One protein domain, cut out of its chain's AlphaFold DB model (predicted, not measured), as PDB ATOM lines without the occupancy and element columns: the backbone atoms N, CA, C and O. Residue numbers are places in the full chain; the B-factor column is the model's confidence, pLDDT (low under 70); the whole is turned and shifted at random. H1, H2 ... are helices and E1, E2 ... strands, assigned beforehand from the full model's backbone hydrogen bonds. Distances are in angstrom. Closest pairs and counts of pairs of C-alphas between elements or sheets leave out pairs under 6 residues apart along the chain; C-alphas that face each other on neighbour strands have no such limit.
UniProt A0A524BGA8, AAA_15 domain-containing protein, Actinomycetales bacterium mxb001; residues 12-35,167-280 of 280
ATOM      1  N   LEU A  12     -24.574 -31.979 -42.928       93.81
ATOM      2  CA  LEU A  12     -24.685 -32.655 -44.215       93.81
ATOM      3  C   LEU A  12     -24.078 -34.055 -44.122       93.81
ATOM      4  O   LEU A  12     -23.232 -34.332 -43.270       93.81
ATOM      5  N   SER A  13     -24.528 -34.927 -45.002       95.88
ATOM      6  CA  SER A  13     -23.954 -36.244 -45.284       95.88
ATOM      7  C   SER A  13     -23.587 -36.310 -46.768       95.88
ATOM      8  O   SER A  13     -23.880 -35.361 -47.505       95.88
ATOM      9  N   PRO A  14     -22.920 -37.374 -47.238       97.44
ATOM     10  CA  PRO A  14     -22.670 -37.540 -48.662       97.44
ATOM     11  C   PRO A  14     -23.908 -37.407 -49.540       97.44
ATOM     12  O   PRO A  14     -23.842 -36.714 -50.545       97.44
ATOM     13  N   ILE A  15     -25.045 -37.972 -49.135       98.50
ATOM     14  CA  ILE A  15     -26.328 -37.721 -49.794       98.50
ATOM     15  C   ILE A  15     -27.280 -37.122 -48.766       98.50
ATOM     16  O   ILE A  15     -27.598 -37.762 -47.762       98.50
ATOM     17  N   THR A  16     -27.694 -35.876 -48.994       98.00
ATOM     18  CA  THR A  16     -28.654 -35.152 -48.153       98.00
ATOM     19  C   THR A  16     -29.882 -34.767 -48.975       98.00
ATOM     20  O   THR A  16     -29.756 -34.007 -49.938       98.00
ATOM     21  N   LEU A  17     -31.061 -35.244 -48.575       97.31
ATOM     22  CA  LEU A  17     -32.346 -34.849 -49.150       97.31
ATOM     23  C   LEU A  17     -33.014 -33.774 -48.287       97.31
ATOM     24  O   LEU A  17     -33.149 -33.927 -47.075       97.31
ATOM     25  N   PHE A  18     -33.485 -32.713 -48.930       95.62
ATOM     26  CA  PHE A  18     -34.417 -31.743 -48.371       95.62
ATOM     27  C   PHE A  18     -35.785 -32.014 -48.993       95.62
ATOM     28  O   PHE A  18     -35.960 -31.845 -50.200       95.62
ATOM     29  N   MET A  19     -36.736 -32.442 -48.169       93.38
ATOM     30  CA  MET A  19     -38.056 -32.919 -48.574       93.38
ATOM     31  C   MET A  19     -39.169 -32.042 -48.017       93.38
ATOM     32  O   MET A  19     -38.999 -31.398 -46.992       93.38
ATOM     33  N   GLY A  20     -40.312 -31.985 -48.694       90.12
ATOM     34  CA  GLY A  20     -41.496 -31.259 -48.223       90.12
ATOM     35  C   GLY A  20     -42.286 -30.634 -49.367       90.12
ATOM     36  O   GLY A  20     -41.845 -30.649 -50.520       90.12
ATOM     37  N   HIS A  21     -43.445 -30.052 -49.065       86.88
ATOM     38  CA  HIS A  21     -44.311 -29.445 -50.078       86.88
ATOM     39  C   HIS A  21     -43.634 -28.321 -50.878       86.88
ATOM     40  O   HIS A  21     -42.626 -27.730 -50.479       86.88
ATOM     41  N   ASN A  22     -44.190 -28.003 -52.045       86.38
ATOM     42  CA  ASN A  22     -43.725 -26.877 -52.851       86.38
ATOM     43  C   ASN A  22     -43.801 -25.565 -52.053       86.38
ATOM     44  O   ASN A  22     -44.681 -25.381 -51.218       86.38
ATOM     45  N   ASN A  23     -42.876 -24.641 -52.328       86.69
ATOM     46  CA  ASN A  23     -42.800 -23.322 -51.686       86.69
ATOM     47  C   ASN A  23     -42.506 -23.319 -50.168       86.69
ATOM     48  O   ASN A  23     -42.688 -22.288 -49.527       86.69
ATOM     49  N   THR A  24     -41.973 -24.402 -49.589       89.38
ATOM     50  CA  THR A  24     -41.566 -24.429 -48.165       89.38
ATOM     51  C   THR A  24     -40.182 -23.837 -47.880       89.38
ATOM     52  O   THR A  24     -39.811 -23.663 -46.722       89.38
ATOM     53  N   GLY A  25     -39.412 -23.484 -48.918       89.69
ATOM     54  CA  GLY A  25     -38.086 -22.858 -48.789       89.69
ATOM     55  C   GLY A  25     -36.892 -23.771 -49.089       89.69
ATOM     56  O   GLY A  25     -35.754 -23.335 -48.929       89.69
ATOM     57  N   LYS A  26     -37.117 -24.995 -49.582       92.62
ATOM     58  CA  LYS A  26     -36.059 -25.962 -49.942       92.62
ATOM     59  C   LYS A  26     -34.994 -25.385 -50.889       92.62
ATOM     60  O   LYS A  26     -33.812 -25.403 -50.550       92.62
ATOM     61  N   SER A  27     -35.391 -24.748 -51.997       91.12
ATOM     62  CA  SER A  27     -34.417 -24.138 -52.922       91.12
ATOM     63  C   SER A  27     -33.648 -22.984 -52.277       91.12
ATOM     64  O   SER A  27     -32.498 -22.725 -52.621       91.12
ATOM     65  N   SER A  28     -34.264 -22.270 -51.328       90.75
ATOM     66  CA  SER A  28     -33.588 -21.213 -50.569       90.75
ATOM     67  C   SER A  28     -32.508 -21.790 -49.654       90.75
ATOM     68  O   SER A  28     -31.440 -21.188 -49.549       90.75
ATOM     69  N   ILE A  29     -32.744 -22.962 -49.053       91.00
ATOM     70  CA  ILE A  29     -31.740 -23.691 -48.262       91.00
ATOM     71  C   ILE A  29     -30.564 -24.097 -49.155       91.00
ATOM     72  O   ILE A  29     -29.423 -23.760 -48.838       91.00
ATOM     73  N   LEU A  30     -30.821 -24.741 -50.299       91.38
ATOM     74  CA  LEU A  30     -29.750 -25.146 -51.219       91.38
ATOM     75  C   LEU A  30     -28.939 -23.950 -51.729       91.38
ATOM     76  O   LEU A  30     -27.709 -23.989 -51.722       91.38
ATOM     77  N   ARG A  31     -29.611 -22.854 -52.104       89.06
ATOM     78  CA  ARG A  31     -28.937 -21.615 -52.521       89.06
ATOM     79  C   ARG A  31     -28.118 -21.010 -51.392       89.06
ATOM     80  O   ARG A  31     -27.008 -20.556 -51.637       89.06
ATOM     81  N   HIS A  32     -28.627 -21.020 -50.162       87.94
ATOM     82  CA  HIS A  32     -27.860 -20.559 -49.008       87.94
ATOM     83  C   HIS A  32     -26.577 -21.382 -48.827       87.94
ATOM     84  O   HIS A  32     -25.508 -20.799 -48.643       87.94
ATOM     85  N   ILE A  33     -26.653 -22.715 -48.945       87.81
ATOM     86  CA  ILE A  33     -25.472 -23.588 -48.888       87.81
ATOM     87  C   ILE A  33     -24.497 -23.252 -50.023       87.81
ATOM     88  O   ILE A  33     -23.314 -23.067 -49.751       87.81
ATOM     89  N   TYR A  34     -24.989 -23.117 -51.255       85.94
ATOM     90  CA  TYR A  34     -24.190 -22.759 -52.431       85.94
ATOM     91  C   TYR A  34     -23.481 -21.401 -52.291       85.94
ATOM     92  O   TYR A  34     -22.329 -21.267 -52.680       85.94
ATOM     93  N   TYR A  35     -24.125 -20.386 -51.708       84.06
ATOM     94  CA  TYR A  35     -23.475 -19.086 -51.500       84.06
ATOM     95  C   TYR A  35     -22.508 -19.083 -50.310       84.06
ATOM     96  O   TYR A  35     -21.519 -18.350 -50.331       84.06
ATOM     97  N   PRO A 167     -40.961 -43.221 -63.042       89.12
ATOM     98  CA  PRO A 167     -40.489 -43.625 -61.718       89.12
ATOM     99  C   PRO A 167     -39.291 -44.593 -61.756       89.12
ATOM    100  O   PRO A 167     -38.411 -44.510 -60.904       89.12
ATOM    101  N   GLN A 168     -39.165 -45.421 -62.802       89.31
ATOM    102  CA  GLN A 168     -37.974 -46.261 -63.011       89.31
ATOM    103  C   GLN A 168     -36.698 -45.420 -63.170       89.31
ATOM    104  O   GLN A 168     -35.664 -45.737 -62.589       89.31
ATOM    105  N   LEU A 169     -36.769 -44.311 -63.912       91.88
ATOM    106  CA  LEU A 169     -35.631 -43.413 -64.110       91.88
ATOM    107  C   LEU A 169     -35.310 -42.595 -62.856       91.88
ATOM    108  O   LEU A 169     -34.154 -42.237 -62.643       91.88
ATOM    109  N   GLN A 170     -36.305 -42.322 -62.011       93.25
ATOM    110  CA  GLN A 170     -36.083 -41.712 -60.697       93.25
ATOM    111  C   GLN A 170     -35.293 -42.663 -59.788       93.25
ATOM    112  O   GLN A 170     -34.346 -42.234 -59.130       93.25
ATOM    113  N   ALA A 171     -35.628 -43.958 -59.805       93.25
ATOM    114  CA  ALA A 171     -34.891 -44.974 -59.063       93.25
ATOM    115  C   ALA A 171     -33.449 -45.133 -59.581       93.25
ATOM    116  O   ALA A 171     -32.506 -45.133 -58.791       93.25
ATOM    117  N   VAL A 172     -33.268 -45.174 -60.908       94.50
ATOM    118  CA  VAL A 172     -31.941 -45.178 -61.549       94.50
ATOM    119  C   VAL A 172     -31.122 -43.951 -61.140       94.50
ATOM    120  O   VAL A 172     -29.938 -44.065 -60.840       94.50
ATOM    121  N   LEU A 173     -31.741 -42.771 -61.078       96.88
ATOM    122  CA  LEU A 173     -31.060 -41.548 -60.660       96.88
ATOM    123  C   LEU A 173     -30.573 -41.610 -59.200       96.88
ATOM    124  O   LEU A 173     -29.464 -41.159 -58.913       96.88
ATOM    125  N   ALA A 174     -31.372 -42.169 -58.289       97.50
ATOM    126  CA  ALA A 174     -30.958 -42.366 -56.900       97.50
ATOM    127  C   ALA A 174     -29.776 -43.348 -56.794       97.50
ATOM    128  O   ALA A 174     -28.807 -43.070 -56.083       97.50
ATOM    129  N   ASP A 175     -29.819 -44.444 -57.556       97.62
ATOM    130  CA  ASP A 175     -28.735 -45.429 -57.617       97.62
ATOM    131  C   ASP A 175     -27.434 -44.807 -58.155       97.62
ATOM    132  O   ASP A 175     -26.368 -45.002 -57.569       97.62
ATOM    133  N   LEU A 176     -27.524 -43.966 -59.192       97.94
ATOM    134  CA  LEU A 176     -26.379 -43.216 -59.716       97.94
ATOM    135  C   LEU A 176     -25.755 -42.294 -58.661       97.94
ATOM    136  O   LEU A 176     -24.535 -42.163 -58.607       97.94
ATOM    137  N   PHE A 177     -26.548 -41.650 -57.796       98.50
ATOM    138  CA  PHE A 177     -25.980 -40.815 -56.728       98.50
ATOM    139  C   PHE A 177     -25.159 -41.643 -55.737       98.50
ATOM    140  O   PHE A 177     -24.088 -41.204 -55.315       98.50
ATOM    141  N   ILE A 178     -25.614 -42.851 -55.400       98.50
ATOM    142  CA  ILE A 178     -24.852 -43.779 -54.554       98.50
ATOM    143  C   ILE A 178     -23.568 -44.212 -55.269       98.50
ATOM    144  O   ILE A 178     -22.487 -44.162 -54.677       98.50
ATOM    145  N   GLU A 179     -23.662 -44.585 -56.545       98.06
ATOM    146  CA  GLU A 179     -22.517 -45.008 -57.353       98.06
ATOM    147  C   GLU A 179     -21.446 -43.913 -57.449       98.06
ATOM    148  O   GLU A 179     -20.271 -44.160 -57.165       98.06
ATOM    149  N   TYR A 180     -21.832 -42.684 -57.794       98.06
ATOM    150  CA  TYR A 180     -20.892 -41.574 -57.930       98.06
ATOM    151  C   TYR A 180     -20.336 -41.090 -56.588       98.06
ATOM    152  O   TYR A 180     -19.193 -40.624 -56.531       98.06
ATOM    153  N   TYR A 181     -21.081 -41.241 -55.492       97.88
ATOM    154  CA  TYR A 181     -20.493 -41.096 -54.163       97.88
ATOM    155  C   TYR A 181     -19.403 -42.155 -53.933       97.88
ATOM    156  O   TYR A 181     -18.283 -41.811 -53.568       97.88
ATOM    157  N   ASN A 182     -19.674 -43.430 -54.210       97.62
ATOM    158  CA  ASN A 182     -18.712 -44.504 -53.953       97.62
ATOM    159  C   ASN A 182     -17.460 -44.427 -54.849       97.62
ATOM    160  O   ASN A 182     -16.356 -44.724 -54.397       97.62
ATOM    161  N   THR A 183     -17.610 -44.024 -56.112       96.88
ATOM    162  CA  THR A 183     -16.525 -44.054 -57.113       96.88
ATOM    163  C   THR A 183     -15.745 -42.741 -57.220       96.88
ATOM    164  O   THR A 183     -14.545 -42.748 -57.527       96.88
ATOM    165  N   LYS A 184     -16.400 -41.601 -56.965       96.19
ATOM    166  CA  LYS A 184     -15.819 -40.254 -57.119       96.19
ATOM    167  C   LYS A 184     -15.908 -39.397 -55.851       96.19
ATOM    168  O   LYS A 184     -15.452 -38.258 -55.879       96.19
ATOM    169  N   ASN A 185     -16.452 -39.924 -54.752       97.06
ATOM    170  CA  ASN A 185     -16.690 -39.185 -53.506       97.06
ATOM    171  C   ASN A 185     -17.506 -37.898 -53.722       97.06
ATOM    172  O   ASN A 185     -17.263 -36.875 -53.082       97.06
ATOM    173  N   LEU A 186     -18.466 -37.928 -54.655       96.62
ATOM    174  CA  LEU A 186     -19.356 -36.787 -54.870       96.62
ATOM    175  C   LEU A 186     -20.322 -36.633 -53.689       96.62
ATOM    176  O   LEU A 186     -20.843 -37.619 -53.165       96.62
ATOM    177  N   GLN A 187     -20.588 -35.386 -53.299       97.44
ATOM    178  CA  GLN A 187     -21.628 -35.049 -52.326       97.44
ATOM    179  C   GLN A 187     -22.866 -34.514 -53.049       97.44
ATOM    180  O   GLN A 187     -22.760 -33.586 -53.845       97.44
ATOM    181  N   PHE A 188     -24.048 -35.026 -52.715       98.12
ATOM    182  CA  PHE A 188     -25.326 -34.625 -53.294       98.12
ATOM    183  C   PHE A 188     -26.210 -33.927 -52.261       98.12
ATOM    184  O   PHE A 188     -26.513 -34.482 -51.203       98.12
ATOM    185  N   LEU A 189     -26.648 -32.711 -52.589       97.50
ATOM    186  CA  LEU A 189     -27.607 -31.928 -51.812       97.50
ATOM    187  C   LEU A 189     -28.858 -31.731 -52.664       97.50
ATOM    188  O   LEU A 189     -28.852 -30.938 -53.602       97.50
ATOM    189  N   VAL A 190     -29.915 -32.472 -52.371       97.81
ATOM    190  CA  VAL A 190     -31.040 -32.611 -53.293       97.81
ATOM    191  C   VAL A 190     -32.296 -32.056 -52.656       97.81
ATOM    192  O   VAL A 190     -32.692 -32.472 -51.574       97.81
ATOM    193  N   GLU A 191     -32.938 -31.121 -53.335       95.88
ATOM    194  CA  GLU A 191     -34.321 -30.772 -53.057       95.88
ATOM    195  C   GLU A 191     -35.218 -31.736 -53.828       95.88
ATOM    196  O   GLU A 191     -35.053 -31.884 -55.035       95.88
ATOM    197  N   THR A 192     -36.206 -32.316 -53.156       94.12
ATOM    198  CA  THR A 192     -37.226 -33.157 -53.787       94.12
ATOM    199  C   THR A 192     -38.554 -33.028 -53.040       94.12
ATOM    200  O   THR A 192     -38.604 -32.636 -51.872       94.12
ATOM    201  N   ASN A 193     -39.660 -33.314 -53.716       90.44
ATOM    202  CA  ASN A 193     -40.977 -33.513 -53.106       90.44
ATOM    203  C   ASN A 193     -41.511 -34.932 -53.366       90.44
ATOM    204  O   ASN A 193     -42.696 -35.186 -53.176       90.44
ATOM    205  N   ASN A 194     -40.643 -35.835 -53.820       90.06
ATOM    206  CA  ASN A 194     -41.011 -37.140 -54.327       90.06
ATOM    207  C   ASN A 194     -40.642 -38.228 -53.319       90.06
ATOM    208  O   ASN A 194     -39.465 -38.525 -53.100       90.06
ATOM    209  N   ILE A 195     -41.664 -38.834 -52.713       88.00
ATOM    210  CA  ILE A 195     -41.472 -39.900 -51.731       88.00
ATOM    211  C   ILE A 195     -40.807 -41.134 -52.348       88.00
ATOM    212  O   ILE A 195     -39.944 -41.725 -51.711       88.00
ATOM    213  N   ASN A 196     -41.087 -41.464 -53.611       88.06
ATOM    214  CA  ASN A 196     -40.480 -42.618 -54.285       88.06
ATOM    215  C   ASN A 196     -38.963 -42.461 -54.420       88.06
ATOM    216  O   ASN A 196     -38.211 -43.420 -54.270       88.06
ATOM    217  N   PHE A 197     -38.498 -41.228 -54.629       91.94
ATOM    218  CA  PHE A 197     -37.070 -40.940 -54.673       91.94
ATOM    219  C   PHE A 197     -36.395 -41.245 -53.327       91.94
ATOM    220  O   PHE A 197     -35.329 -41.855 -53.299       91.94
ATOM    221  N   LEU A 198     -37.042 -40.901 -52.207       93.94
ATOM    222  CA  LEU A 198     -36.604 -41.292 -50.863       93.94
ATOM    223  C   LEU A 198     -36.669 -42.811 -50.655       93.94
ATOM    224  O   LEU A 198     -35.703 -43.395 -50.159       93.94
ATOM    225  N   ARG A 199     -37.779 -43.449 -51.044       92.75
ATOM    226  CA  ARG A 199     -38.003 -44.896 -50.885       92.75
ATOM    227  C   ARG A 199     -36.904 -45.706 -51.553       92.75
ATOM    228  O   ARG A 199     -36.438 -46.681 -50.966       92.75
ATOM    229  N   ARG A 200     -36.391 -45.243 -52.696       96.12
ATOM    230  CA  ARG A 200     -35.253 -45.897 -53.337       96.12
ATOM    231  C   ARG A 200     -34.005 -45.923 -52.451       96.12
ATOM    232  O   ARG A 200     -33.372 -46.968 -52.335       96.12
ATOM    233  N   PHE A 201     -33.666 -44.822 -51.776       97.19
ATOM    234  CA  PHE A 201     -32.544 -44.813 -50.826       97.19
ATOM    235  C   PHE A 201     -32.812 -45.701 -49.609       97.19
ATOM    236  O   PHE A 201     -31.910 -46.421 -49.184       97.19
ATOM    237  N   GLN A 202     -34.039 -45.687 -49.075       95.81
ATOM    238  CA  GLN A 202     -34.436 -46.571 -47.972       95.81
ATOM    239  C   GLN A 202     -34.243 -48.041 -48.347       95.81
ATOM    240  O   GLN A 202     -33.627 -48.787 -47.591       95.81
ATOM    241  N   ARG A 203     -34.667 -48.431 -49.553       96.44
ATOM    242  CA  ARG A 203     -34.436 -49.766 -50.101       96.44
ATOM    243  C   ARG A 203     -32.955 -50.105 -50.186       96.44
ATOM    244  O   ARG A 203     -32.555 -51.157 -49.703       96.44
ATOM    245  N   ARG A 204     -32.122 -49.224 -50.750       97.75
ATOM    246  CA  ARG A 204     -30.675 -49.481 -50.854       97.75
ATOM    247  C   ARG A 204     -30.004 -49.650 -49.493       97.75
ATOM    248  O   ARG A 204     -29.084 -50.461 -49.382       97.75
ATOM    249  N   ILE A 205     -30.484 -48.945 -48.470       97.56
ATOM    250  CA  ILE A 205     -30.052 -49.124 -47.077       97.56
ATOM    251  C   ILE A 205     -30.533 -50.471 -46.522       97.56
ATOM    252  O   ILE A 205     -29.724 -51.229 -45.990       97.56
ATOM    253  N   ALA A 206     -31.811 -50.812 -46.702       96.06
ATOM    254  CA  ALA A 206     -32.379 -52.085 -46.256       96.06
ATOM    255  C   ALA A 206     -31.654 -53.293 -46.883       96.06
ATOM    256  O   ALA A 206     -31.344 -54.251 -46.181       96.06
ATOM    257  N   GLU A 207     -31.306 -53.207 -48.170       95.81
ATOM    258  CA  GLU A 207     -30.532 -54.203 -48.928       95.81
ATOM    259  C   GLU A 207     -29.030 -54.234 -48.559       95.81
ATOM    260  O   GLU A 207     -28.287 -55.059 -49.085       95.81
ATOM    261  N   GLY A 208     -28.542 -53.327 -47.702       93.94
ATOM    262  CA  GLY A 208     -27.126 -53.248 -47.312       93.94
ATOM    263  C   GLY A 208     -26.190 -52.688 -48.393       93.94
ATOM    264  O   GLY A 208     -24.971 -52.698 -48.233       93.94
ATOM    265  N   SER A 209     -26.744 -52.171 -49.490       94.38
ATOM    266  CA  SER A 209     -25.992 -51.553 -50.595       94.38
ATOM    267  C   SER A 209     -25.661 -50.069 -50.364       94.38
ATOM    268  O   SER A 209     -24.892 -49.471 -51.120       94.38
ATOM    269  N   TYR A 210     -26.213 -49.468 -49.305       97.25
ATOM    270  CA  TYR A 210     -25.876 -48.125 -48.840       97.25
ATOM    271  C   TYR A 210     -25.978 -48.013 -47.313       97.25
ATOM    272  O   TYR A 210     -26.627 -48.824 -46.663       97.25
ATOM    273  N   TYR A 211     -25.339 -46.997 -46.731       96.44
ATOM    274  CA  TYR A 211     -25.273 -46.825 -45.278       96.44
ATOM    275  C   TYR A 211     -26.159 -45.672 -44.812       96.44
ATOM    276  O   TYR A 211     -25.976 -44.533 -45.252       96.44
ATOM    277  N   SER A 212     -27.028 -45.933 -43.833       95.56
ATOM    278  CA  SER A 212     -27.860 -44.910 -43.179       95.56
ATOM    279  C   SER A 212     -27.026 -43.749 -42.620       95.56
ATOM    280  O   SER A 212     -27.392 -42.589 -42.764       95.56
ATOM    281  N   THR A 213     -25.822 -44.018 -42.108       96.25
ATOM    282  CA  THR A 213     -24.888 -42.985 -41.607       96.25
ATOM    283  C   THR A 213     -24.369 -42.019 -42.682       96.25
ATOM    284  O   THR A 213     -23.851 -40.944 -42.359       96.25
ATOM    285  N   LYS A 214     -24.486 -42.379 -43.967       97.44
ATOM    286  CA  LYS A 214     -24.095 -41.552 -45.122       97.44
ATOM    287  C   LYS A 214     -25.293 -40.883 -45.806       97.44
ATOM    288  O   LYS A 214     -25.102 -40.082 -46.724       97.44
ATOM    289  N   PHE A 215     -26.497 -41.119 -45.297       98.00
ATOM    290  CA  PHE A 215     -27.744 -40.583 -45.812       98.00
ATOM    291  C   PHE A 215     -28.416 -39.680 -44.776       98.00
ATOM    292  O   PHE A 215     -28.521 -40.031 -43.604       98.00
ATOM    293  N   LYS A 216     -28.878 -38.500 -45.186       96.88
ATOM    294  CA  LYS A 216     -29.687 -37.634 -44.322       96.88
ATOM    295  C   LYS A 216     -30.898 -37.142 -45.064       96.88
ATOM    296  O   LYS A 216     -30.809 -36.742 -46.221       96.88
ATOM    297  N   VAL A 217     -32.005 -37.110 -44.347       95.69
ATOM    298  CA  VAL A 217     -33.272 -36.598 -44.839       95.69
ATOM    299  C   VAL A 217     -33.714 -35.501 -43.897       95.69
ATOM    300  O   VAL A 217     -33.649 -35.640 -42.674       95.69
ATOM    301  N   TYR A 218     -34.143 -34.395 -44.476       94.31
ATOM    302  CA  TYR A 218     -34.659 -33.263 -43.743       94.31
ATOM    303  C   TYR A 218     -36.035 -32.880 -44.266       94.31
ATOM    304  O   TYR A 218     -36.177 -32.540 -45.440       94.31
ATOM    305  N   ASN A 219     -37.018 -32.857 -43.375       91.75
ATOM    306  CA  ASN A 219     -38.353 -32.349 -43.647       91.75
ATOM    307  C   ASN A 219     -38.344 -30.823 -43.523       91.75
ATOM    308  O   ASN A 219     -37.968 -30.260 -42.496       91.75
ATOM    309  N   VAL A 220     -38.746 -30.151 -44.597       91.88
ATOM    310  CA  VAL A 220     -38.764 -28.698 -44.753       91.88
ATOM    311  C   VAL A 220     -40.204 -28.242 -44.921       91.88
ATOM    312  O   VAL A 220     -40.855 -28.525 -45.931       91.88
ATOM    313  N   TYR A 221     -40.685 -27.480 -43.947       88.75
ATOM    314  CA  TYR A 221     -42.071 -27.032 -43.859       88.75
ATOM    315  C   TYR A 221     -42.144 -25.569 -43.415       88.75
ATOM    316  O   TYR A 221     -41.151 -24.982 -42.988       88.75
ATOM    317  N   LEU A 222     -43.323 -24.964 -43.554       89.06
ATOM    318  CA  LEU A 222     -43.608 -23.640 -43.006       89.06
ATOM    319  C   LEU A 222     -44.309 -23.809 -41.661       89.06
ATOM    320  O   LEU A 222     -45.261 -24.582 -41.564       89.06
ATOM    321  N   ASP A 223     -43.849 -23.101 -40.632       87.19
ATOM    322  CA  ASP A 223     -44.580 -23.037 -39.368       87.19
ATOM    323  C   ASP A 223     -45.818 -22.123 -39.466       87.19
ATOM    324  O   ASP A 223     -46.089 -21.493 -40.491       87.19
ATOM    325  N   ASN A 224     -46.558 -21.995 -38.362       87.31
ATOM    326  CA  ASN A 224     -47.754 -21.147 -38.276       87.31
ATOM    327  C   ASN A 224     -47.483 -19.648 -38.529       87.31
ATOM    328  O   ASN A 224     -48.424 -18.865 -38.649       87.31
ATOM    329  N   LYS A 225     -46.213 -19.230 -38.577       90.50
ATOM    330  CA  LYS A 225     -45.778 -17.860 -38.880       90.50
ATOM    331  C   LYS A 225     -45.233 -17.730 -40.305       90.50
ATOM    332  O   LYS A 225     -44.697 -16.677 -40.644       90.50
ATOM    333  N   TYR A 226     -45.387 -18.762 -41.138       86.44
ATOM    334  CA  TYR A 226     -44.830 -18.849 -42.489       86.44
ATOM    335  C   TYR A 226     -43.295 -18.766 -42.524       86.44
ATOM    336  O   TYR A 226     -42.706 -18.347 -43.523       86.44
ATOM    337  N   GLU A 227     -42.628 -19.179 -41.444       87.81
ATOM    338  CA  GLU A 227     -41.176 -19.316 -41.417       87.81
ATOM    339  C   GLU A 227     -40.772 -20.728 -41.843       87.81
ATOM    340  O   GLU A 227     -41.312 -21.718 -41.349       87.81
ATOM    341  N   THR A 228     -39.772 -20.835 -42.722       89.19
ATOM    342  CA  THR A 228     -39.167 -22.125 -43.072       89.19
ATOM    343  C   THR A 228     -38.530 -22.760 -41.838       89.19
ATOM    344  O   THR A 228     -37.616 -22.191 -41.234       89.19
ATOM    345  N   LYS A 229     -38.991 -23.962 -41.499       88.44
ATOM    346  CA  LYS A 229     -38.418 -24.851 -40.488       88.44
ATOM    347  C   LYS A 229     -37.906 -26.129 -41.138       88.44
ATOM    348  O   LYS A 229     -38.234 -26.454 -42.278       88.44
ATOM    349  N   LEU A 230     -37.055 -26.813 -40.388       89.12
ATOM    350  CA  LEU A 230     -36.291 -27.977 -40.796       89.12
ATOM    351  C   LEU A 230     -36.275 -28.960 -39.626       89.12
ATOM    352  O   LEU A 230     -35.811 -28.595 -38.545       89.12
ATOM    353  N   THR A 231     -36.710 -30.193 -39.848       90.06
ATOM    354  CA  THR A 231     -36.550 -31.300 -38.895       90.06
ATOM    355  C   THR A 231     -35.851 -32.463 -39.584       90.06
ATOM    356  O   THR A 231     -36.066 -32.717 -40.766       90.06
ATOM    357  N   GLN A 232     -34.951 -33.149 -38.879       92.44
ATOM    358  CA  GLN A 232     -34.278 -34.319 -39.444       92.44
ATOM    359  C   GLN A 232     -35.202 -35.536 -39.361       92.44
ATOM    360  O   GLN A 232     -35.697 -35.851 -38.279       92.44
ATOM    361  N   ALA A 233     -35.371 -36.237 -40.480       92.00
ATOM    362  CA  ALA A 233     -35.953 -37.570 -40.504       92.00
ATOM    363  C   ALA A 233     -34.829 -38.595 -40.254       92.00
ATOM    364  O   ALA A 233     -33.816 -38.617 -40.962       92.00
ATOM    365  N   LEU A 234     -34.966 -39.382 -39.192       92.88
ATOM    366  CA  LEU A 234     -33.973 -40.340 -38.720       92.88
ATOM    367  C   LEU A 234     -34.168 -41.668 -39.444       92.88
ATOM    368  O   LEU A 234     -35.173 -42.337 -39.231       92.88
ATOM    369  N   VAL A 235     -33.206 -42.015 -40.299       94.06
ATOM    370  CA  VAL A 235     -33.189 -43.268 -41.060       94.06
ATOM    371  C   VAL A 235     -32.350 -44.296 -40.300       94.06
ATOM    372  O   VAL A 235     -31.187 -44.017 -39.996       94.06
ATOM    373  N   ASP A 236     -32.923 -45.456 -39.987       94.50
ATOM    374  CA  ASP A 236     -32.214 -46.561 -39.330       94.50
ATOM    375  C   ASP A 236     -31.469 -47.470 -40.334       94.50
ATOM    376  O   ASP A 236     -31.443 -47.218 -41.540       94.50
ATOM    377  N   GLU A 237     -30.793 -48.507 -39.835       94.31
ATOM    378  CA  GLU A 237     -30.013 -49.461 -40.649       94.31
ATOM    379  C   GLU A 237     -30.880 -50.395 -41.513       94.31
ATOM    380  O   GLU A 237     -30.381 -51.034 -42.444       94.31
ATOM    381  N   ASP A 238     -32.184 -50.430 -41.250       92.38
ATOM    382  CA  ASP A 238     -33.188 -51.170 -42.013       92.38
ATOM    383  C   ASP A 238     -33.917 -50.269 -43.018       92.38
ATOM    384  O   ASP A 238     -34.872 -50.685 -43.678       92.38
ATOM    385  N   GLY A 239     -33.447 -49.027 -43.159       90.56
ATOM    386  CA  GLY A 239     -33.993 -48.044 -44.077       90.56
ATOM    387  C   GLY A 239     -35.312 -47.437 -43.605       90.56
ATOM    388  O   GLY A 239     -35.896 -46.654 -44.351       90.56
ATOM    389  N   ASN A 240     -35.799 -47.732 -42.398       91.25
ATOM    390  CA  ASN A 240     -37.036 -47.145 -41.885       91.25
ATOM    391  C   ASN A 240     -36.788 -45.728 -41.369       91.25
ATOM    392  O   ASN A 240     -35.692 -45.399 -40.920       91.25
ATOM    393  N   ILE A 241     -37.825 -44.887 -41.405       89.94
ATOM    394  CA  ILE A 241     -37.777 -43.563 -40.783       89.94
ATOM    395  C   ILE A 241     -38.524 -43.610 -39.454       89.94
ATOM    396  O   ILE A 241     -39.736 -43.816 -39.432       89.94
ATOM    397  N   THR A 242     -37.817 -43.388 -38.346       87.81
ATOM    398  CA  THR A 242     -38.363 -43.604 -36.992       87.81
ATOM    399  C   THR A 242     -39.221 -42.448 -36.475       87.81
ATOM    400  O   THR A 242     -39.918 -42.595 -35.475       87.81
ATOM    401  N   ASN A 243     -39.149 -41.283 -37.115       85.25
ATOM    402  CA  ASN A 243     -39.864 -40.061 -36.736       85.25
ATOM    403  C   ASN A 243     -40.508 -39.379 -37.955       85.25
ATOM    404  O   ASN A 243     -40.420 -38.161 -38.113       85.25
ATOM    405  N   TRP A 244     -41.092 -40.171 -38.860       80.75
ATOM    406  CA  TRP A 244     -41.742 -39.631 -40.051       80.75
ATOM    407  C   TRP A 244     -43.061 -38.956 -39.684       80.75
ATOM    408  O   TRP A 244     -44.086 -39.611 -39.515       80.75
ATOM    409  N   ASP A 245     -43.030 -37.633 -39.597       66.44
ATOM    410  CA  ASP A 245     -44.237 -36.829 -39.705       66.44
ATOM    411  C   ASP A 245     -44.618 -36.826 -41.189       66.44
ATOM    412  O   ASP A 245     -43.844 -36.347 -42.016       66.44
ATOM    413  N   ASP A 246     -45.747 -37.426 -41.561       64.00
ATOM    414  CA  ASP A 246     -46.165 -37.551 -42.960       64.00
ATOM    415  C   ASP A 246     -46.495 -36.179 -43.584       64.00
ATOM    416  O   ASP A 246     -47.625 -35.699 -43.543       64.00
ATOM    417  N   VAL A 247     -45.468 -35.503 -44.123       58.81
ATOM    418  CA  VAL A 247     -45.569 -34.145 -44.699       58.81
ATOM    419  C   VAL A 247     -45.880 -34.171 -46.202       58.81
ATOM    420  O   VAL A 247     -46.029 -33.115 -46.804       58.81
ATOM    421  N   LEU A 248     -45.922 -35.333 -46.858       62.09
ATOM    422  CA  LEU A 248     -46.107 -35.409 -48.316       62.09
ATOM    423  C   LEU A 248     -47.380 -36.155 -48.732       62.09
ATOM    424  O   LEU A 248     -47.873 -35.879 -49.829       62.09
ATOM    425  N   GLY A 249     -47.955 -36.974 -47.843       53.94
ATOM    426  CA  GLY A 249     -49.154 -37.766 -48.099       53.94
ATOM    427  C   GLY A 249     -48.876 -38.996 -48.968       53.94
ATOM    428  O   GLY A 249     -47.958 -39.005 -49.790       53.94
ATOM    429  N   ASP A 250     -49.697 -40.035 -48.797       51.59
ATOM    430  CA  ASP A 250     -49.631 -41.275 -49.576       51.59
ATOM    431  C   ASP A 250     -50.025 -41.033 -51.041       51.59
ATOM    432  O   ASP A 250     -51.183 -40.746 -51.361       51.59
ATOM    433  N   SER A 251     -49.076 -41.196 -51.963       47.38
ATOM    434  CA  SER A 251     -49.362 -41.287 -53.397       47.38
ATOM    435  C   SER A 251     -48.887 -42.634 -53.936       47.38
ATOM    436  O   SER A 251     -47.876 -42.692 -54.627       47.38
ATOM    437  N   SER A 252     -49.641 -43.698 -53.640       48.47
ATOM    438  CA  SER A 252     -49.294 -45.083 -53.981       48.47
ATOM    439  C   SER A 252     -49.071 -45.286 -55.487       48.47
ATOM    440  O   SER A 252     -50.032 -45.413 -56.255       48.47
ATOM    441  N   THR A 253     -47.809 -45.341 -55.918       59.47
ATOM    442  CA  THR A 253     -47.434 -45.810 -57.268       59.47
ATOM    443  C   THR A 253     -47.054 -47.295 -57.239       59.47
ATOM    444  O   THR A 253     -46.681 -47.818 -56.197       59.47
ATOM    445  N   SER A 254     -47.120 -48.016 -58.367       66.88
ATOM    446  CA  SER A 254     -46.740 -49.444 -58.392       66.88
ATOM    447  C   SER A 254     -45.272 -49.676 -58.018       66.88
ATOM    448  O   SER A 254     -44.964 -50.625 -57.310       66.88
ATOM    449  N   LEU A 255     -44.377 -48.775 -58.437       69.12
ATOM    450  CA  LEU A 255     -42.961 -48.802 -58.056       69.12
ATOM    451  C   LEU A 255     -42.744 -48.499 -56.571       69.12
ATOM    452  O   LEU A 255     -41.821 -49.038 -55.974       69.12
ATOM    453  N   GLU A 256     -43.611 -47.690 -55.959       75.00
ATOM    454  CA  GLU A 256     -43.591 -47.498 -54.508       75.00
ATOM    455  C   GLU A 256     -43.856 -48.808 -53.772       75.00
ATOM    456  O   GLU A 256     -43.138 -49.140 -52.836       75.00
ATOM    457  N   ILE A 257     -44.857 -49.569 -54.229       79.19
ATOM    458  CA  ILE A 257     -45.187 -50.879 -53.663       79.19
ATOM    459  C   ILE A 257     -44.000 -51.830 -53.832       79.19
ATOM    460  O   ILE A 257     -43.612 -52.480 -52.870       79.19
ATOM    461  N   GLU A 258     -43.364 -51.858 -55.008       80.19
ATOM    462  CA  GLU A 258     -42.173 -52.686 -55.245       80.19
ATOM    463  C   GLU A 258     -40.998 -52.322 -54.322       80.19
ATOM    464  O   GLU A 258     -40.323 -53.214 -53.807       80.19
ATOM    465  N   ASP A 259     -40.729 -51.030 -54.107       83.81
ATOM    466  CA  ASP A 259     -39.656 -50.599 -53.208       83.81
ATOM    467  C   ASP A 259     -40.003 -50.877 -51.733       83.81
ATOM    468  O   ASP A 259     -39.126 -51.295 -50.978       83.81
ATOM    469  N   LEU A 260     -41.266 -50.719 -51.322       84.06
ATOM    470  CA  LEU A 260     -41.739 -51.078 -49.979       84.06
ATOM    471  C   LEU A 260     -41.669 -52.589 -49.726       84.06
ATOM    472  O   LEU A 260     -41.183 -53.014 -48.676       84.06
ATOM    473  N   ASP A 261     -42.096 -53.398 -50.694       84.81
ATOM    474  CA  ASP A 261     -42.011 -54.856 -50.631       84.81
ATOM    475  C   ASP A 261     -40.550 -55.309 -50.557       84.81
ATOM    476  O   ASP A 261     -40.214 -56.184 -49.758       84.81
ATOM    477  N   ALA A 262     -39.657 -54.685 -51.333       86.38
ATOM    478  CA  ALA A 262     -38.228 -54.977 -51.282       86.38
ATOM    479  C   ALA A 262     -37.608 -54.618 -49.922       86.38
ATOM    480  O   ALA A 262     -36.816 -55.399 -49.393       86.38
ATOM    481  N   ILE A 263     -37.995 -53.483 -49.323       88.06
ATOM    482  CA  ILE A 263     -37.583 -53.116 -47.957       88.06
ATOM    483  C   ILE A 263     -38.046 -54.188 -46.963       88.06
ATOM    484  O   ILE A 263     -37.249 -54.682 -46.164       88.06
ATOM    485  N   LEU A 264     -39.318 -54.596 -47.032       86.69
ATOM    486  CA  LEU A 264     -39.868 -55.621 -46.146       86.69
ATOM    487  C   LEU A 264     -39.139 -56.963 -46.307       86.69
ATOM    488  O   LEU A 264     -38.764 -57.583 -45.311       86.69
ATOM    489  N   GLN A 265     -38.905 -57.401 -47.546       88.69
ATOM    490  CA  GLN A 265     -38.185 -58.638 -47.845       88.69
ATOM    491  C   GLN A 265     -36.747 -58.606 -47.321       88.69
ATOM    492  O   GLN A 265     -36.325 -59.558 -46.664       88.69
ATOM    493  N   ALA A 266     -36.015 -57.513 -47.552       86.81
ATOM    494  CA  ALA A 266     -34.651 -57.352 -47.056       86.81
ATOM    495  C   ALA A 266     -34.594 -57.443 -45.521       86.81
ATOM    496  O   ALA A 266     -33.751 -58.148 -44.965       86.81
ATOM    497  N   ASN A 267     -35.553 -56.818 -44.836       88.69
ATOM    498  CA  ASN A 267     -35.639 -56.851 -43.377       88.69
ATOM    499  C   ASN A 267     -36.001 -58.249 -42.840       88.69
ATOM    500  O   ASN A 267     -35.451 -58.683 -41.824       88.69
ATOM    501  N   ILE A 268     -36.877 -58.995 -43.528       88.44
ATOM    502  CA  ILE A 268     -37.174 -60.398 -43.185       88.44
ATOM    503  C   ILE A 268     -35.912 -61.259 -43.311       88.44
ATOM    504  O   ILE A 268     -35.605 -62.018 -42.390       88.44
ATOM    505  N   LEU A 269     -35.165 -61.129 -44.412       87.12
ATOM    506  CA  LEU A 269     -33.939 -61.898 -44.649       87.12
ATOM    507  C   LEU A 269     -32.881 -61.630 -43.570       87.12
ATOM    508  O   LEU A 269     -32.403 -62.577 -42.946       87.12
ATOM    509  N   LYS A 270     -32.608 -60.357 -43.250       86.44
ATOM    510  CA  LYS A 270     -31.700 -59.969 -42.153       86.44
ATOM    511  C   LYS A 270     -32.091 -60.588 -40.806       86.44
ATOM    512  O   LYS A 270     -31.241 -61.011 -40.018       86.44
ATOM    513  N   LYS A 271     -33.394 -60.656 -40.512       85.19
ATOM    514  CA  LYS A 271     -33.897 -61.242 -39.263       85.19
ATOM    515  C   LYS A 271     -33.713 -62.763 -39.217       85.19
ATOM    516  O   LYS A 271     -33.387 -63.306 -38.163       85.19
ATOM    517  N   LEU A 272     -33.888 -63.449 -40.346       85.62
ATOM    518  CA  LEU A 272     -33.630 -64.888 -40.448       85.62
ATOM    519  C   LEU A 272     -32.138 -65.202 -40.273       85.62
ATOM    520  O   LEU A 272     -31.787 -66.112 -39.524       85.62
ATOM    521  N   GLU A 273     -31.257 -64.413 -40.891       83.12
ATOM    522  CA  GLU A 273     -29.802 -64.563 -40.751       83.12
ATOM    523  C   GLU A 273     -29.320 -64.323 -39.315       83.12
ATOM    524  O   GLU A 273     -28.507 -65.090 -38.799       83.12
ATOM    525  N   SER A 274     -29.851 -63.305 -38.628       76.50
ATOM    526  CA  SER A 274     -29.494 -63.048 -37.226       76.50
ATOM    527  C   SER A 274     -30.002 -64.132 -36.271       76.50
ATOM    528  O   SER A 274     -29.302 -64.456 -35.318       76.50
ATOM    529  N   THR A 275     -31.159 -64.743 -36.543       73.50
ATOM    530  CA  THR A 275     -31.692 -65.851 -35.728       73.50
ATOM    531  C   THR A 275     -30.839 -67.116 -35.884       73.50
ATOM    532  O   THR A 275     -30.460 -67.728 -34.890       73.50
ATOM    533  N   ASN A 276     -30.439 -67.453 -37.117       69.38
ATOM    534  CA  ASN A 276     -29.596 -68.622 -37.392       69.38
ATOM    535  C   ASN A 276     -28.181 -68.505 -36.793       69.38
ATOM    536  O   ASN A 276     -27.593 -69.515 -36.422       69.38
ATOM    537  N   ASN A 277     -27.640 -67.289 -36.668       61.97
ATOM    538  CA  ASN A 277     -26.328 -67.050 -36.053       61.97
ATOM    539  C   ASN A 277     -26.344 -67.080 -34.511       61.97
ATOM    540  O   ASN A 277     -25.279 -67.086 -33.905       61.97
ATOM    541  N   VAL A 278     -27.520 -67.060 -33.872       60.56
ATOM    542  CA  VAL A 278     -27.665 -67.158 -32.404       60.56
ATOM    543  C   VAL A 278     -27.878 -68.612 -31.955       60.56
ATOM    544  O   VAL A 278     -27.620 -68.940 -30.799       60.56
ATOM    545  N   GLU A 279     -28.320 -69.488 -32.862       53.97
ATOM    546  CA  GLU A 279     -28.539 -70.920 -32.607       53.97
ATOM    547  C   GLU A 279     -27.342 -71.821 -32.991       53.97
ATOM    548  O   GLU A 279     -27.399 -73.030 -32.755       53.97
ATOM    549  N   ALA A 280     -26.265 -71.252 -33.549       49.31
ATOM    550  CA  ALA A 280     -25.017 -71.936 -33.925       49.31
ATOM    551  C   ALA A 280     -23.872 -71.638 -32.942       49.31
ATOM    552  O   ALA A 280     -23.080 -72.572 -32.672       49.31
TER     553      ALA A 280
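What this domain is: This is residues 12 to 35 and 167 to 280 of the 280 residues of the protein "AAA_15 domain-containing protein" of Actinomycetales bacterium mxb001 (UniProt A0A524BGA8). A strongly twisted sheet of four strands curls round H1 on one face, while H2 and H3 cover the other, making three layers. The long H4 packs on H3, away from the sheet, and residues 271 to 280 at its far end stick out. The 138 printed residues include four named helices and four strands, in the order E1 H1 H2 E2 H3 E3 E4 H4; the sheet, E2 E1 E3 E4, and the class are mixed. The whole is compact, with a radius of gyration of the C-alphas of 16.1 A, and spans 57 by 35 by 28 A.

How they stand to each other: E1, residues 15 to 19, is parallel to E2, residues 187 to 192, and to E3, residues 215 to 222; N 18 and O 190, and N 218 and O 17, are within hydrogen-bond range at 2.8 A. E3 forms a hairpin with antiparallel E4, residues 228 to 233, with N 219 and O 231 2.8 A apart. H1, residues 26 to 35, is on the sheet; its closest C-alpha pair with E2 is Lys 26 and Glu 191, 6.0 A. H3, residues 195 to 206, is on the opposite face; E2, H3 and E3 form a split strand-helix-strand unit, two strands running the same way with E1 between them, its crossover right-handed. H2, residues 167 to 184, is on the sheet and touches H3 with residues 167 to 175 alone, at a steep tilt of 50 degrees, closest at C-alphas 171 and 200, 5.8 A. H4, residues 254 to 276, touches H3 at a shallow tilt of 18 degrees, closest at C-alphas 203 and 263, 5.1 A. Every O i to N i+4 pair is within hydrogen-bond range in H1, H2 and H4, and 7 of 8 in H3.

Where its parts are: E1 begins at C-alpha 15 (-26.328, -37.721, -49.794). From first to last C-alpha, E3 measures 23.4 A, H2 25.3 A and H4 33.2 A, ending at C-alpha 276 (-29.596, -68.622, -37.392).

The domain as a whole: Residues 36 to 166 are not printed; C-alphas 35 and 167 are 31.6 A apart across this cut. The link E4 to H4 is long, with 20 residues. Confidence is low, pLDDT under 70, at residues 245 to 255 and 276 to 280.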